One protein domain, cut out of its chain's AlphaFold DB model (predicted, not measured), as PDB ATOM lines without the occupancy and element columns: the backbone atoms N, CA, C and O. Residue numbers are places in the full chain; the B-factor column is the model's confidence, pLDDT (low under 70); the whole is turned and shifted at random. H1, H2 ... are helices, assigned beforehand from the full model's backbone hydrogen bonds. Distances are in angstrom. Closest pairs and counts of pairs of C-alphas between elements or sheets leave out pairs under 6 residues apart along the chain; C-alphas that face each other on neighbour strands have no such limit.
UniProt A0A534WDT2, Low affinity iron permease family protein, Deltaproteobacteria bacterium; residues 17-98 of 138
ATOM      1  N   ARG A  17      -9.881 -42.654 -36.466       73.88
ATOM      2  CA  ARG A  17      -8.580 -42.162 -36.003       73.88
ATOM      3  C   ARG A  17      -8.557 -40.640 -35.939       73.88
ATOM      4  O   ARG A  17      -8.095 -40.095 -34.941       73.88
ATOM      5  N   LEU A  18      -9.094 -39.968 -36.960       74.38
ATOM      6  CA  LEU A  18      -9.215 -38.512 -36.973       74.38
ATOM      7  C   LEU A  18     -10.117 -38.028 -35.834       74.38
ATOM      8  O   LEU A  18      -9.708 -37.171 -35.062       74.38
ATOM      9  N   ALA A  19     -11.304 -38.618 -35.675       70.50
ATOM     10  CA  ALA A  19     -12.215 -38.250 -34.597       70.50
ATOM     11  C   ALA A  19     -11.586 -38.473 -33.211       70.50
ATOM     12  O   ALA A  19     -11.643 -37.581 -32.377       70.50
ATOM     13  N   GLN A  20     -10.917 -39.609 -32.972       72.12
ATOM     14  CA  GLN A  20     -10.210 -39.860 -31.709       72.12
ATOM     15  C   GLN A  20      -9.066 -38.870 -31.470       72.12
ATOM     16  O   GLN A  20      -8.885 -38.417 -30.342       72.12
ATOM     17  N   ALA A  21      -8.302 -38.524 -32.510       71.31
ATOM     18  CA  ALA A  21      -7.236 -37.536 -32.410       71.31
ATOM     19  C   ALA A  21      -7.796 -36.150 -32.066       71.31
ATOM     20  O   ALA A  21      -7.297 -35.508 -31.146       71.31
ATOM     21  N   VAL A  22      -8.868 -35.722 -32.739       71.56
ATOM     22  CA  VAL A  22      -9.512 -34.429 -32.483       71.56
ATOM     23  C   VAL A  22     -10.153 -34.398 -31.096       71.56
ATOM     24  O   VAL A  22      -9.929 -33.438 -30.371       71.56
ATOM     25  N   THR A  23     -10.866 -35.443 -30.668       68.38
ATOM     26  CA  THR A  23     -11.449 -35.522 -29.317       68.38
ATOM     27  C   THR A  23     -10.368 -35.497 -28.233       68.38
ATOM     28  O   THR A  23     -10.502 -34.783 -27.242       68.38
ATOM     29  N   ARG A  24      -9.264 -36.233 -28.423       68.88
ATOM     30  CA  ARG A  24      -8.149 -36.258 -27.465       68.88
ATOM     31  C   ARG A  24      -7.415 -34.922 -27.405       68.88
ATOM     32  O   ARG A  24      -7.009 -34.512 -26.322       68.88
ATOM     33  N   LEU A  25      -7.253 -34.254 -28.546       67.56
ATOM     34  CA  LEU A  25      -6.702 -32.905 -28.594       67.56
ATOM     35  C   LEU A  25      -7.651 -31.939 -27.887       67.56
ATOM     36  O   LEU A  25      -7.236 -31.348 -26.900       67.56
ATOM     37  N   ALA A  26      -8.920 -31.868 -28.292       69.69
ATOM     38  CA  ALA A  26      -9.926 -30.965 -27.732       69.69
ATOM     39  C   ALA A  26     -10.106 -31.096 -26.207       69.69
ATOM     40  O   ALA A  26     -10.356 -30.096 -25.544       69.69
ATOM     41  N   GLY A  27      -9.947 -32.299 -25.643       62.91
ATOM     42  CA  GLY A  27     -10.038 -32.541 -24.198       62.91
ATOM     43  C   GLY A  27      -8.741 -32.329 -23.404       62.91
ATOM     44  O   GLY A  27      -8.746 -32.498 -22.187       62.91
ATOM     45  N   SER A  28      -7.616 -32.008 -24.052       75.31
ATOM     46  CA  SER A  28      -6.318 -31.875 -23.378       75.31
ATOM     47  C   SER A  28      -6.050 -30.453 -22.868       75.31
ATOM     48  O   SER A  28      -6.358 -29.465 -23.536       75.31
ATOM     49  N   THR A  29      -5.370 -30.340 -21.722       75.81
ATOM     50  CA  THR A  29      -4.899 -29.057 -21.159       75.81
ATOM     51  C   THR A  29      -4.037 -28.269 -22.152       75.81
ATOM     52  O   THR A  29      -4.093 -27.042 -22.197       75.81
ATOM     53  N   VAL A  30      -3.278 -28.973 -22.996       77.12
ATOM     54  CA  VAL A  30      -2.448 -28.367 -24.043       77.12
ATOM     55  C   VAL A  30      -3.313 -27.686 -25.104       77.12
ATOM     56  O   VAL A  30      -3.045 -26.540 -25.454       77.12
ATOM     57  N   ALA A  31      -4.389 -28.318 -25.579       79.31
ATOM     58  CA  ALA A  31      -5.266 -27.679 -26.561       79.31
ATOM     59  C   ALA A  31      -6.006 -26.469 -25.993       79.31
ATOM     60  O   ALA A  31      -6.140 -25.473 -26.699       79.31
ATOM     61  N   PHE A  32      -6.417 -26.519 -24.722       78.19
ATOM     62  CA  PHE A  32      -6.964 -25.345 -24.046       78.19
ATOM     63  C   PHE A  32      -5.955 -24.191 -24.060       78.19
ATOM     64  O   PHE A  32      -6.283 -23.102 -24.521       78.19
ATOM     65  N   SER A  33      -4.700 -24.448 -23.670       85.75
ATOM     66  CA  SER A  33      -3.655 -23.416 -23.676       85.75
ATOM     67  C   SER A  33      -3.383 -22.834 -25.071       85.75
ATOM     68  O   SER A  33      -3.241 -21.620 -25.210       85.75
ATOM     69  N   ILE A  34      -3.392 -23.669 -26.118       86.06
ATOM     70  CA  ILE A  34      -3.232 -23.234 -27.514       86.06
ATOM     71  C   ILE A  34      -4.428 -22.387 -27.961       86.06
ATOM     72  O   ILE A  34      -4.235 -21.339 -28.573       86.06
ATOM     73  N   ALA A  35      -5.655 -22.807 -27.644       85.56
ATOM     74  CA  ALA A  35      -6.863 -22.058 -27.976       85.56
ATOM     75  C   ALA A  35      -6.881 -20.691 -27.277       85.56
ATOM     76  O   ALA A  35      -7.145 -19.675 -27.918       85.56
ATOM     77  N   THR A  36      -6.523 -20.636 -25.990       89.25
ATOM     78  CA  THR A  36      -6.394 -19.378 -25.245       89.25
ATOM     79  C   THR A  36      -5.329 -18.469 -25.857       89.25
ATOM     80  O   THR A  36      -5.584 -17.282 -26.050       89.25
ATOM     81  N   ALA A  37      -4.160 -19.009 -26.215       92.12
ATOM     82  CA  ALA A  37      -3.106 -18.239 -26.873       92.12
ATOM     83  C   ALA A  37      -3.558 -17.700 -28.241       92.12
ATOM     84  O   ALA A  37      -3.314 -16.537 -28.550       92.12
ATOM     85  N   ALA A  38      -4.267 -18.505 -29.036       90.56
ATOM     86  CA  ALA A  38      -4.814 -18.082 -30.322       90.56
ATOM     87  C   ALA A  38      -5.820 -16.929 -30.167       90.56
ATOM     88  O   ALA A  38      -5.736 -15.943 -30.898       90.56
ATOM     89  N   VAL A  39      -6.722 -17.007 -29.180       92.06
ATOM     90  CA  VAL A  39      -7.667 -15.923 -28.858       92.06
ATOM     91  C   VAL A  39      -6.931 -14.663 -28.394       92.06
ATOM     92  O   VAL A  39      -7.285 -13.562 -28.810       92.06
ATOM     93  N   ALA A  40      -5.883 -14.802 -27.577       94.06
ATOM     94  CA  ALA A  40      -5.085 -13.668 -27.115       94.06
ATOM     95  C   ALA A  40      -4.338 -12.975 -28.267       94.06
ATOM     96  O   ALA A  40      -4.370 -11.749 -28.370       94.06
ATOM     97  N   ILE A  41      -3.717 -13.748 -29.168       93.81
ATOM     98  CA  ILE A  41      -3.060 -13.225 -30.376       93.81
ATOM     99  C   ILE A  41      -4.081 -12.507 -31.257       93.81
ATOM    100  O   ILE A  41      -3.819 -11.403 -31.724       93.81
ATOM    101  N   TRP A  42      -5.258 -13.100 -31.452       92.44
ATOM    102  CA  TRP A  42      -6.331 -12.477 -32.214       92.44
ATOM    103  C   TRP A  42      -6.775 -11.140 -31.613       92.44
ATOM    104  O   TRP A  42      -6.835 -10.136 -32.315       92.44
ATOM    105  N   ALA A  43      -7.019 -11.092 -30.302       91.62
ATOM    106  CA  ALA A  43      -7.360  -9.854 -29.603       91.62
ATOM    107  C   ALA A  43      -6.259  -8.788 -29.751       91.62
ATOM    108  O   ALA A  43      -6.563  -7.613 -29.957       91.62
ATOM    109  N   ALA A  44      -4.986  -9.195 -29.716       93.19
ATOM    110  CA  ALA A  44      -3.844  -8.305 -29.902       93.19
ATOM    111  C   ALA A  44      -3.723  -7.746 -31.332       93.19
ATOM    112  O   ALA A  44      -3.153  -6.668 -31.509       93.19
ATOM    113  N   THR A  45      -4.270  -8.418 -32.354       92.44
ATOM    114  CA  THR A  45      -4.334  -7.855 -33.714       92.44
ATOM    115  C   THR A  45      -5.465  -6.834 -33.882       92.44
ATOM    116  O   THR A  45      -5.385  -5.988 -34.772       92.44
ATOM    117  N   GLY A  46      -6.471  -6.831 -32.999       90.19
ATOM    118  CA  GLY A  46      -7.625  -5.920 -33.041       90.19
ATOM    119  C   GLY A  46      -7.280  -4.428 -33.184       90.19
ATOM    120  O   GLY A  46      -7.827  -3.777 -34.081       90.19
ATOM    121  N   PRO A  47      -6.340  -3.872 -32.393       91.06
ATOM    122  CA  PRO A  47      -5.904  -2.480 -32.517       91.06
ATOM    123  C   PRO A  47      -5.323  -2.121 -33.891       91.06
ATOM    124  O   PRO A  47      -5.605  -1.038 -34.402       91.06
ATOM    125  N   PHE A  48      -4.572  -3.031 -34.529       93.00
ATOM    126  CA  PHE A  48      -4.011  -2.809 -35.871       93.00
ATOM    127  C   PHE A  48      -5.105  -2.714 -36.940       93.00
ATOM    128  O   PHE A  48      -4.992  -1.929 -37.879       93.00
ATOM    129  N   PHE A  49      -6.194  -3.467 -36.770       89.06
ATOM    130  CA  PHE A  49      -7.356  -3.452 -37.663       89.06
ATOM    131  C   PHE A  49      -8.455  -2.478 -37.220       89.06
ATOM    132  O   PHE A  49      -9.555  -2.518 -37.775       89.06
ATOM    133  N   ARG A  50      -8.177  -1.612 -36.233       91.31
ATOM    134  CA  ARG A  50      -9.120  -0.625 -35.676       91.31
ATOM    135  C   ARG A  50     -10.465  -1.241 -35.271       91.31
ATOM    136  O   ARG A  50     -11.493  -0.584 -35.400       91.31
ATOM    137  N   TRP A  51     -10.453  -2.491 -34.805       87.81
ATOM    138  CA  TRP A  51     -11.662  -3.232 -34.420       87.81
ATOM    139  C   TRP A  51     -12.720  -3.333 -35.534       87.81
ATOM    140  O   TRP A  51     -13.917  -3.328 -35.255       87.81
ATOM    141  N   SER A  52     -12.278  -3.418 -36.795       91.94
ATOM    142  CA  SER A  52     -13.157  -3.434 -37.972       91.94
ATOM    143  C   SER A  52     -14.159  -4.595 -37.997       91.94
ATOM    144  O   SER A  52     -13.918  -5.665 -37.432       91.94
ATOM    145  N   ASP A  53     -15.247  -4.413 -38.747       94.06
ATOM    146  CA  ASP A  53     -16.271  -5.444 -38.950       94.06
ATOM    147  C   ASP A  53     -15.687  -6.722 -39.562       94.06
ATOM    148  O   ASP A  53     -16.041  -7.823 -39.151       94.06
ATOM    149  N   THR A  54     -14.734  -6.606 -40.493       92.19
ATOM    150  CA  THR A  54     -14.043  -7.766 -41.078       92.19
ATOM    151  C   THR A  54     -13.222  -8.518 -40.033       92.19
ATOM    152  O   THR A  54     -13.239  -9.748 -40.011       92.19
ATOM    153  N   TRP A  55     -12.539  -7.797 -39.138       93.25
ATOM    154  CA  TRP A  55     -11.808  -8.412 -38.032       93.25
ATOM    155  C   TRP A  55     -12.764  -9.126 -37.066       93.25
ATOM    156  O   TRP A  55     -12.476 -10.226 -36.629       93.25
ATOM    157  N   GLN A  56     -13.953  -8.607 -36.777       91.56
ATOM    158  CA  GLN A  56     -14.914  -9.345 -35.941       91.56
ATOM    159  C   GLN A  56     -15.522 -10.553 -36.679       91.56
ATOM    160  O   GLN A  56     -15.649 -11.644 -36.113       91.56
ATOM    161  N   LEU A  57     -15.853 -10.378 -37.963       93.06
ATOM    162  CA  LEU A  57     -16.501 -11.379 -38.809       93.06
ATOM    163  C   LEU A  57     -15.663 -12.648 -38.962       93.06
ATOM    164  O   LEU A  57     -16.212 -13.750 -38.923       93.06
ATOM    165  N   VAL A  58     -14.343 -12.514 -39.113       92.31
ATOM    166  CA  VAL A  58     -13.449 -13.673 -39.244       92.31
ATOM    167  C   VAL A  58     -13.510 -14.547 -37.992       92.31
ATOM    168  O   VAL A  58     -13.645 -15.765 -38.114       92.31
ATOM    169  N   MET A  59     -13.490 -13.948 -36.798       91.56
ATOM    170  CA  MET A  59     -13.561 -14.707 -35.547       91.56
ATOM    171  C   MET A  59     -14.909 -15.395 -35.378       91.56
ATOM    172  O   MET A  59     -14.954 -16.581 -35.069       91.56
ATOM    173  N   ASN A  60     -15.997 -14.663 -35.626       92.56
ATOM    174  CA  ASN A  60     -17.354 -15.194 -35.538       92.56
ATOM    175  C   ASN A  60     -17.556 -16.383 -36.495       92.56
ATOM    176  O   ASN A  60     -18.064 -17.440 -36.105       92.56
ATOM    177  N   THR A  61     -17.091 -16.238 -37.737       94.62
ATOM    178  CA  THR A  61     -17.183 -17.289 -38.755       94.62
ATOM    179  C   THR A  61     -16.350 -18.509 -38.355       94.62
ATOM    180  O   THR A  61     -16.842 -19.637 -38.398       94.62
ATOM    181  N   ALA A  62     -15.113 -18.296 -37.896       91.75
ATOM    182  CA  ALA A  62     -14.230 -19.370 -37.452       91.75
ATOM    183  C   ALA A  62     -14.805 -20.134 -36.249       91.75
ATOM    184  O   ALA A  62     -14.873 -21.365 -36.275       91.75
ATOM    185  N   SER A  63     -15.275 -19.425 -35.217       91.06
ATOM    186  CA  SER A  63     -15.873 -20.053 -34.035       91.06
ATOM    187  C   SER A  63     -17.144 -20.822 -34.377       91.06
ATOM    188  O   SER A  63     -17.364 -21.901 -33.829       91.06
ATOM    189  N   SER A  64     -17.955 -20.315 -35.309       93.06
ATOM    190  CA  SER A  64     -19.179 -20.986 -35.755       93.06
ATOM    191  C   SER A  64     -18.877 -22.317 -36.446       93.06
ATOM    192  O   SER A  64     -19.491 -23.329 -36.110       93.06
ATOM    193  N   ILE A  65     -17.881 -22.356 -37.340       92.12
ATOM    194  CA  ILE A  65     -17.442 -23.599 -38.000       92.12
ATOM    195  C   ILE A  65     -16.919 -24.605 -36.971       92.12
ATOM    196  O   ILE A  65     -17.325 -25.768 -36.984       92.12
ATOM    197  N   VAL A  66     -16.042 -24.170 -36.057       87.69
ATOM    198  CA  VAL A  66     -15.491 -25.048 -35.010       87.69
ATOM    199  C   VAL A  66     -16.605 -25.606 -34.131       87.69
ATOM    200  O   VAL A  66     -16.632 -26.805 -33.873       87.69
ATOM    201  N   THR A  67     -17.553 -24.765 -33.718       90.56
ATOM    202  CA  THR A  67     -18.694 -25.176 -32.892       90.56
ATOM    203  C   THR A  67     -19.570 -26.185 -33.626       90.56
ATOM    204  O   THR A  67     -19.906 -27.225 -33.062       90.56
ATOM    205  N   PHE A  68     -19.892 -25.928 -34.897       89.69
ATOM    206  CA  PHE A  68     -20.664 -26.852 -35.726       89.69
ATOM    207  C   PHE A  68     -19.992 -28.227 -35.799       89.69
ATOM    208  O   PHE A  68     -20.624 -29.239 -35.508       89.69
ATOM    209  N   LEU A  69     -18.687 -28.268 -36.087       85.44
ATOM    210  CA  LEU A  69     -17.916 -29.514 -36.087       85.44
ATOM    211  C   LEU A  69     -17.886 -30.182 -34.706       85.44
ATOM    212  O   LEU A  69     -18.012 -31.402 -34.606       85.44
ATOM    213  N   MET A  70     -17.744 -29.399 -33.637       84.50
ATOM    214  CA  MET A  70     -17.695 -29.901 -32.267       84.50
ATOM    215  C   MET A  70     -18.994 -30.602 -31.868       84.50
ATOM    216  O   MET A  70     -18.925 -31.661 -31.250       84.50
ATOM    217  N   VAL A  71     -20.159 -30.086 -32.277       88.81
ATOM    218  CA  VAL A  71     -21.458 -30.743 -32.043       88.81
ATOM    219  C   VAL A  71     -21.472 -32.149 -32.645       88.81
ATOM    220  O   VAL A  71     -21.783 -33.101 -31.932       88.81
ATOM    221  N   PHE A  72     -21.055 -32.321 -33.903       82.62
ATOM    222  CA  PHE A  72     -20.989 -33.654 -34.518       82.62
ATOM    223  C   PHE A  72     -19.985 -34.577 -33.828       82.62
ATOM    224  O   PHE A  72     -20.245 -35.770 -33.668       82.62
ATOM    225  N   LEU A  73     -18.830 -34.050 -33.413       76.56
ATOM    226  CA  LEU A  73     -17.817 -34.843 -32.716       76.56
ATOM    227  C   LEU A  73     -18.301 -35.303 -31.339       76.56
ATOM    228  O   LEU A  73     -18.101 -36.466 -30.984       76.56
ATOM    229  N   ILE A  74     -18.968 -34.422 -30.595       81.81
ATOM    230  CA  ILE A  74     -19.587 -34.745 -29.310       81.81
ATOM    231  C   ILE A  74     -20.682 -35.788 -29.517       81.81
ATOM    232  O   ILE A  74     -20.623 -36.830 -28.873       81.81
ATOM    233  N   GLN A  75     -21.606 -35.575 -30.458       78.38
ATOM    234  CA  GLN A  75     -22.668 -36.537 -30.779       78.38
ATOM    235  C   GLN A  75     -22.094 -37.904 -31.160       78.38
ATOM    236  O   GLN A  75     -22.567 -38.935 -30.696       78.38
ATOM    237  N   ARG A  76     -21.021 -37.942 -31.957       76.31
ATOM    238  CA  ARG A  76     -20.350 -39.192 -32.331       76.31
ATOM    239  C   ARG A  76     -19.716 -39.902 -31.135       76.31
ATOM    240  O   ARG A  76     -19.793 -41.128 -31.060       76.31
ATOM    241  N   SER A  77     -19.070 -39.158 -30.235       74.44
ATOM    242  CA  SER A  77     -18.503 -39.719 -29.002       74.44
ATOM    243  C   SER A  77     -19.613 -40.254 -28.100       74.44
ATOM    244  O   SER A  77     -19.568 -41.414 -27.700       74.44
ATOM    245  N   GLN A  78     -20.653 -39.448 -27.883       76.00
ATOM    246  CA  GLN A  78     -21.810 -39.795 -27.065       76.00
ATOM    247  C   GLN A  78     -22.540 -41.026 -27.610       76.00
ATOM    248  O   GLN A  78     -22.809 -41.943 -26.847       76.00
ATOM    249  N   ASN A  79     -22.759 -41.134 -28.924       78.06
ATOM    250  CA  ASN A  79     -23.406 -42.305 -29.527       78.06
ATOM    251  C   ASN A  79     -22.638 -43.610 -29.258       78.06
ATOM    252  O   ASN A  79     -23.245 -44.659 -29.039       78.06
ATOM    253  N   LYS A  80     -21.300 -43.563 -29.262       79.56
ATOM    254  CA  LYS A  80     -20.461 -44.729 -28.949       79.56
ATOM    255  C   LYS A  80     -20.538 -45.091 -27.463       79.56
ATOM    256  O   LYS A  80     -20.605 -46.276 -27.136       79.56
ATOM    257  N   ASP A  81     -20.523 -44.089 -26.589       82.38
ATOM    258  CA  ASP A  81     -20.582 -44.283 -25.139       82.38
ATOM    259  C   ASP A  81     -21.952 -44.825 -24.705       82.38
ATOM    260  O   ASP A  81     -22.007 -45.787 -23.941       82.38
ATOM    261  N   THR A  82     -23.044 -44.306 -25.275       82.94
ATOM    262  CA  THR A  82     -24.412 -44.809 -25.077       82.94
ATOM    263  C   THR A  82     -24.523 -46.289 -25.439       82.94
ATOM    264  O   THR A  82     -24.944 -47.092 -24.608       82.94
ATOM    265  N   LEU A  83     -24.042 -46.697 -26.619       81.50
ATOM    266  CA  LEU A  83     -24.046 -48.109 -27.024       81.50
ATOM    267  C   LEU A  83     -23.260 -49.004 -26.050       81.50
ATOM    268  O   LEU A  83     -23.686 -50.110 -25.722       81.50
ATOM    269  N   ALA A  84     -22.104 -48.537 -25.573       80.56
ATOM    270  CA  ALA A  84     -21.304 -49.286 -24.609       80.56
ATOM    271  C   ALA A  84     -22.000 -49.415 -23.242       80.56
ATOM    272  O   ALA A  84     -21.827 -50.438 -22.577       80.56
ATOM    273  N   MET A  85     -22.772 -48.407 -22.821       84.12
ATOM    274  CA  MET A  85     -23.589 -48.479 -21.607       84.12
ATOM    275  C   MET A  85     -24.701 -49.521 -21.744       84.12
ATOM    276  O   MET A  85     -24.786 -50.389 -20.877       84.12
ATOM    277  N   HIS A  86     -25.466 -49.504 -22.842       81.12
ATOM    278  CA  HIS A  86     -26.520 -50.493 -23.107       81.12
ATOM    279  C   HIS A  86     -25.983 -51.929 -23.058       81.12
ATOM    280  O   HIS A  86     -26.507 -52.775 -22.339       81.12
ATOM    281  N   LEU A  87     -24.851 -52.193 -23.719       81.06
ATOM    282  CA  LEU A  87     -24.219 -53.518 -23.695       81.06
ATOM    283  C   LEU A  87     -23.791 -53.955 -22.286       81.06
ATOM    284  O   LEU A  87     -23.983 -55.112 -21.914       81.06
ATOM    285  N   LYS A  88     -23.215 -53.046 -21.489       81.25
ATOM    286  CA  LYS A  88     -22.809 -53.347 -20.107       81.25
ATOM    287  C   LYS A  88     -24.013 -53.618 -19.204       81.25
ATOM    288  O   LYS A  88     -23.949 -54.534 -18.387       81.25
ATOM    289  N   LEU A  89     -25.087 -52.840 -19.340       83.56
ATOM    290  CA  LEU A  89     -26.328 -53.041 -18.591       83.56
ATOM    291  C   LEU A  89     -26.980 -54.374 -18.962       83.56
ATOM    292  O   LEU A  89     -27.322 -55.142 -18.066       83.56
ATOM    293  N   ASN A  90     -27.053 -54.698 -20.253       80.00
ATOM    294  CA  ASN A  90     -27.615 -55.962 -20.728       80.00
ATOM    295  C   ASN A  90     -26.845 -57.176 -20.199       80.00
ATOM    296  O   ASN A  90     -27.465 -58.164 -19.798       80.00
ATOM    297  N   GLU A  91     -25.515 -57.094 -20.118       81.69
ATOM    298  CA  GLU A  91     -24.689 -58.139 -19.504       81.69
ATOM    299  C   GLU A  91     -25.004 -58.302 -18.004       81.69
ATOM    300  O   GLU A  91     -25.235 -59.421 -17.539       81.69
ATOM    301  N   ILE A  92     -25.093 -57.197 -17.248       82.75
ATOM    302  CA  ILE A  92     -25.437 -57.228 -15.815       82.75
ATOM    303  C   ILE A  92     -26.835 -57.820 -15.606       82.75
ATOM    304  O   ILE A  92     -26.992 -58.747 -14.813       82.75
ATOM    305  N   ILE A  93     -27.845 -57.348 -16.337       79.50
ATOM    306  CA  ILE A  93     -29.230 -57.818 -16.207       79.50
ATOM    307  C   ILE A  93     -29.328 -59.314 -16.540       79.50
ATOM    308  O   ILE A  93     -29.994 -60.069 -15.826       79.50
ATOM    309  N   THR A  94     -28.620 -59.764 -17.579       73.69
ATOM    310  CA  THR A  94     -28.579 -61.182 -17.966       73.69
ATOM    311  C   THR A  94     -27.888 -62.046 -16.905       73.69
ATOM    312  O   THR A  94     -28.279 -63.197 -16.705       73.69
ATOM    313  N   SER A  95     -26.902 -61.503 -16.183       77.88
ATOM    314  CA  SER A  95     -26.193 -62.222 -15.115       77.88
ATOM    315  C   SER A  95     -27.028 -62.449 -13.842       77.88
ATOM    316  O   SER A  95     -26.730 -63.372 -13.086       77.88
ATOM    317  N   ILE A  96     -28.094 -61.663 -13.624       77.06
ATOM    318  CA  ILE A  96     -28.921 -61.706 -12.402       77.06
ATOM    319  C   ILE A  96     -30.022 -62.793 -12.466       77.06
ATOM    320  O   ILE A  96     -30.518 -63.216 -11.424       77.06
ATOM    321  N   GLY A  97     -30.361 -63.338 -13.646       60.66
ATOM    322  CA  GLY A  97     -31.182 -64.556 -13.746       60.66
ATOM    323  C   GLY A  97     -32.046 -64.701 -15.013       60.66
ATOM    324  O   GLY A  97     -32.263 -63.742 -15.752       60.66
ATOM    325  N   PRO A  98     -32.594 -65.909 -15.275       55.44
ATOM    326  CA  PRO A  98     -33.324 -66.237 -16.507       55.44
ATOM    327  C   PRO A  98     -34.678 -65.520 -16.679       55.44
ATOM    328  O   PRO A  98     -35.183 -65.478 -17.798       55.44
TER     329      PRO A  98
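AT A GLANCE: This is residues 17 to 98 of the 138 residues of the protein "Low affinity iron permease family protein" of Deltaproteobacteria bacterium (UniProt A0A534WDT2). One very long helix, H3, makes the longest axis, and H2 folds back beside its first part as the shorter arm of an open, loosely joined helical hairpin. Short H1 turns off steeply at the far end of H2 and reaches across to H3, while residues 78 to 98, of which 78 to 96 belong to H3, stick out beyond as a free arm. The printed part has 82 residues with three named helices, in the order H1, H2, H3, and no named strand; the class is all helix. It is extended, with a radius of gyration of the C-alphas of 20.4 A, and its outline is a rod of 73 by 23 by 20 A.

IN THESE COORDINATES: Find C-alpha 17 at (-8.580, -42.162, -36.003), where H1 begins; it runs over residues 17 to 26, 14.0 A from first to last C-alpha. After a tight link of 2 residues, look for C-alpha 29 at (-4.899, -29.057, -21.159); from there H2 runs over residues 29 to 45, 24.6 A long. A short link of 7 residues leads to H3, residues 53 to 96, which measures 63.5 A and ends with C-alpha 96 at (-28.921, -61.706, -12.402).

HOW THE PARTS SIT: Begin at H1 and H2, which are close but not clearly touching; their closest C-alphas, those of Leu 25 and Ala 31, are 5.8 A apart. They run the same way at a steep tilt of 69 degrees, only just short of about perpendicular. Next compare H1 with H3: they too are close but not clearly touching, and the closest C-alphas, those of Ala 19 and Leu 73, are 6.8 A apart. These two run opposite ways at a steep tilt of 69 degrees, only just short of about perpendicular. H2 and H3 are near each other, with 8 pairs of C-alphas within 10 A, the closest 8.3 A apart. Along the backbone, each O i to N i+4 pair is within hydrogen-bond range in H1 and H2, and 38 of 40 are in H3.

THE WHOLE: The two C-alphas farthest apart are those of Arg 50 and Pro 98, at 72.5 A. Residues 60 to 69 of H3 stand free, as do residues 78 to 98; the body without these stretches spans 41 by 21 by 13 A. The printed part has no cut, and neither of its two links is long. In the B-factor column you will find a mean pLDDT of the printed part of 83.1, with residues 23 to 27 and 97 to 98 of this predicted model under 70.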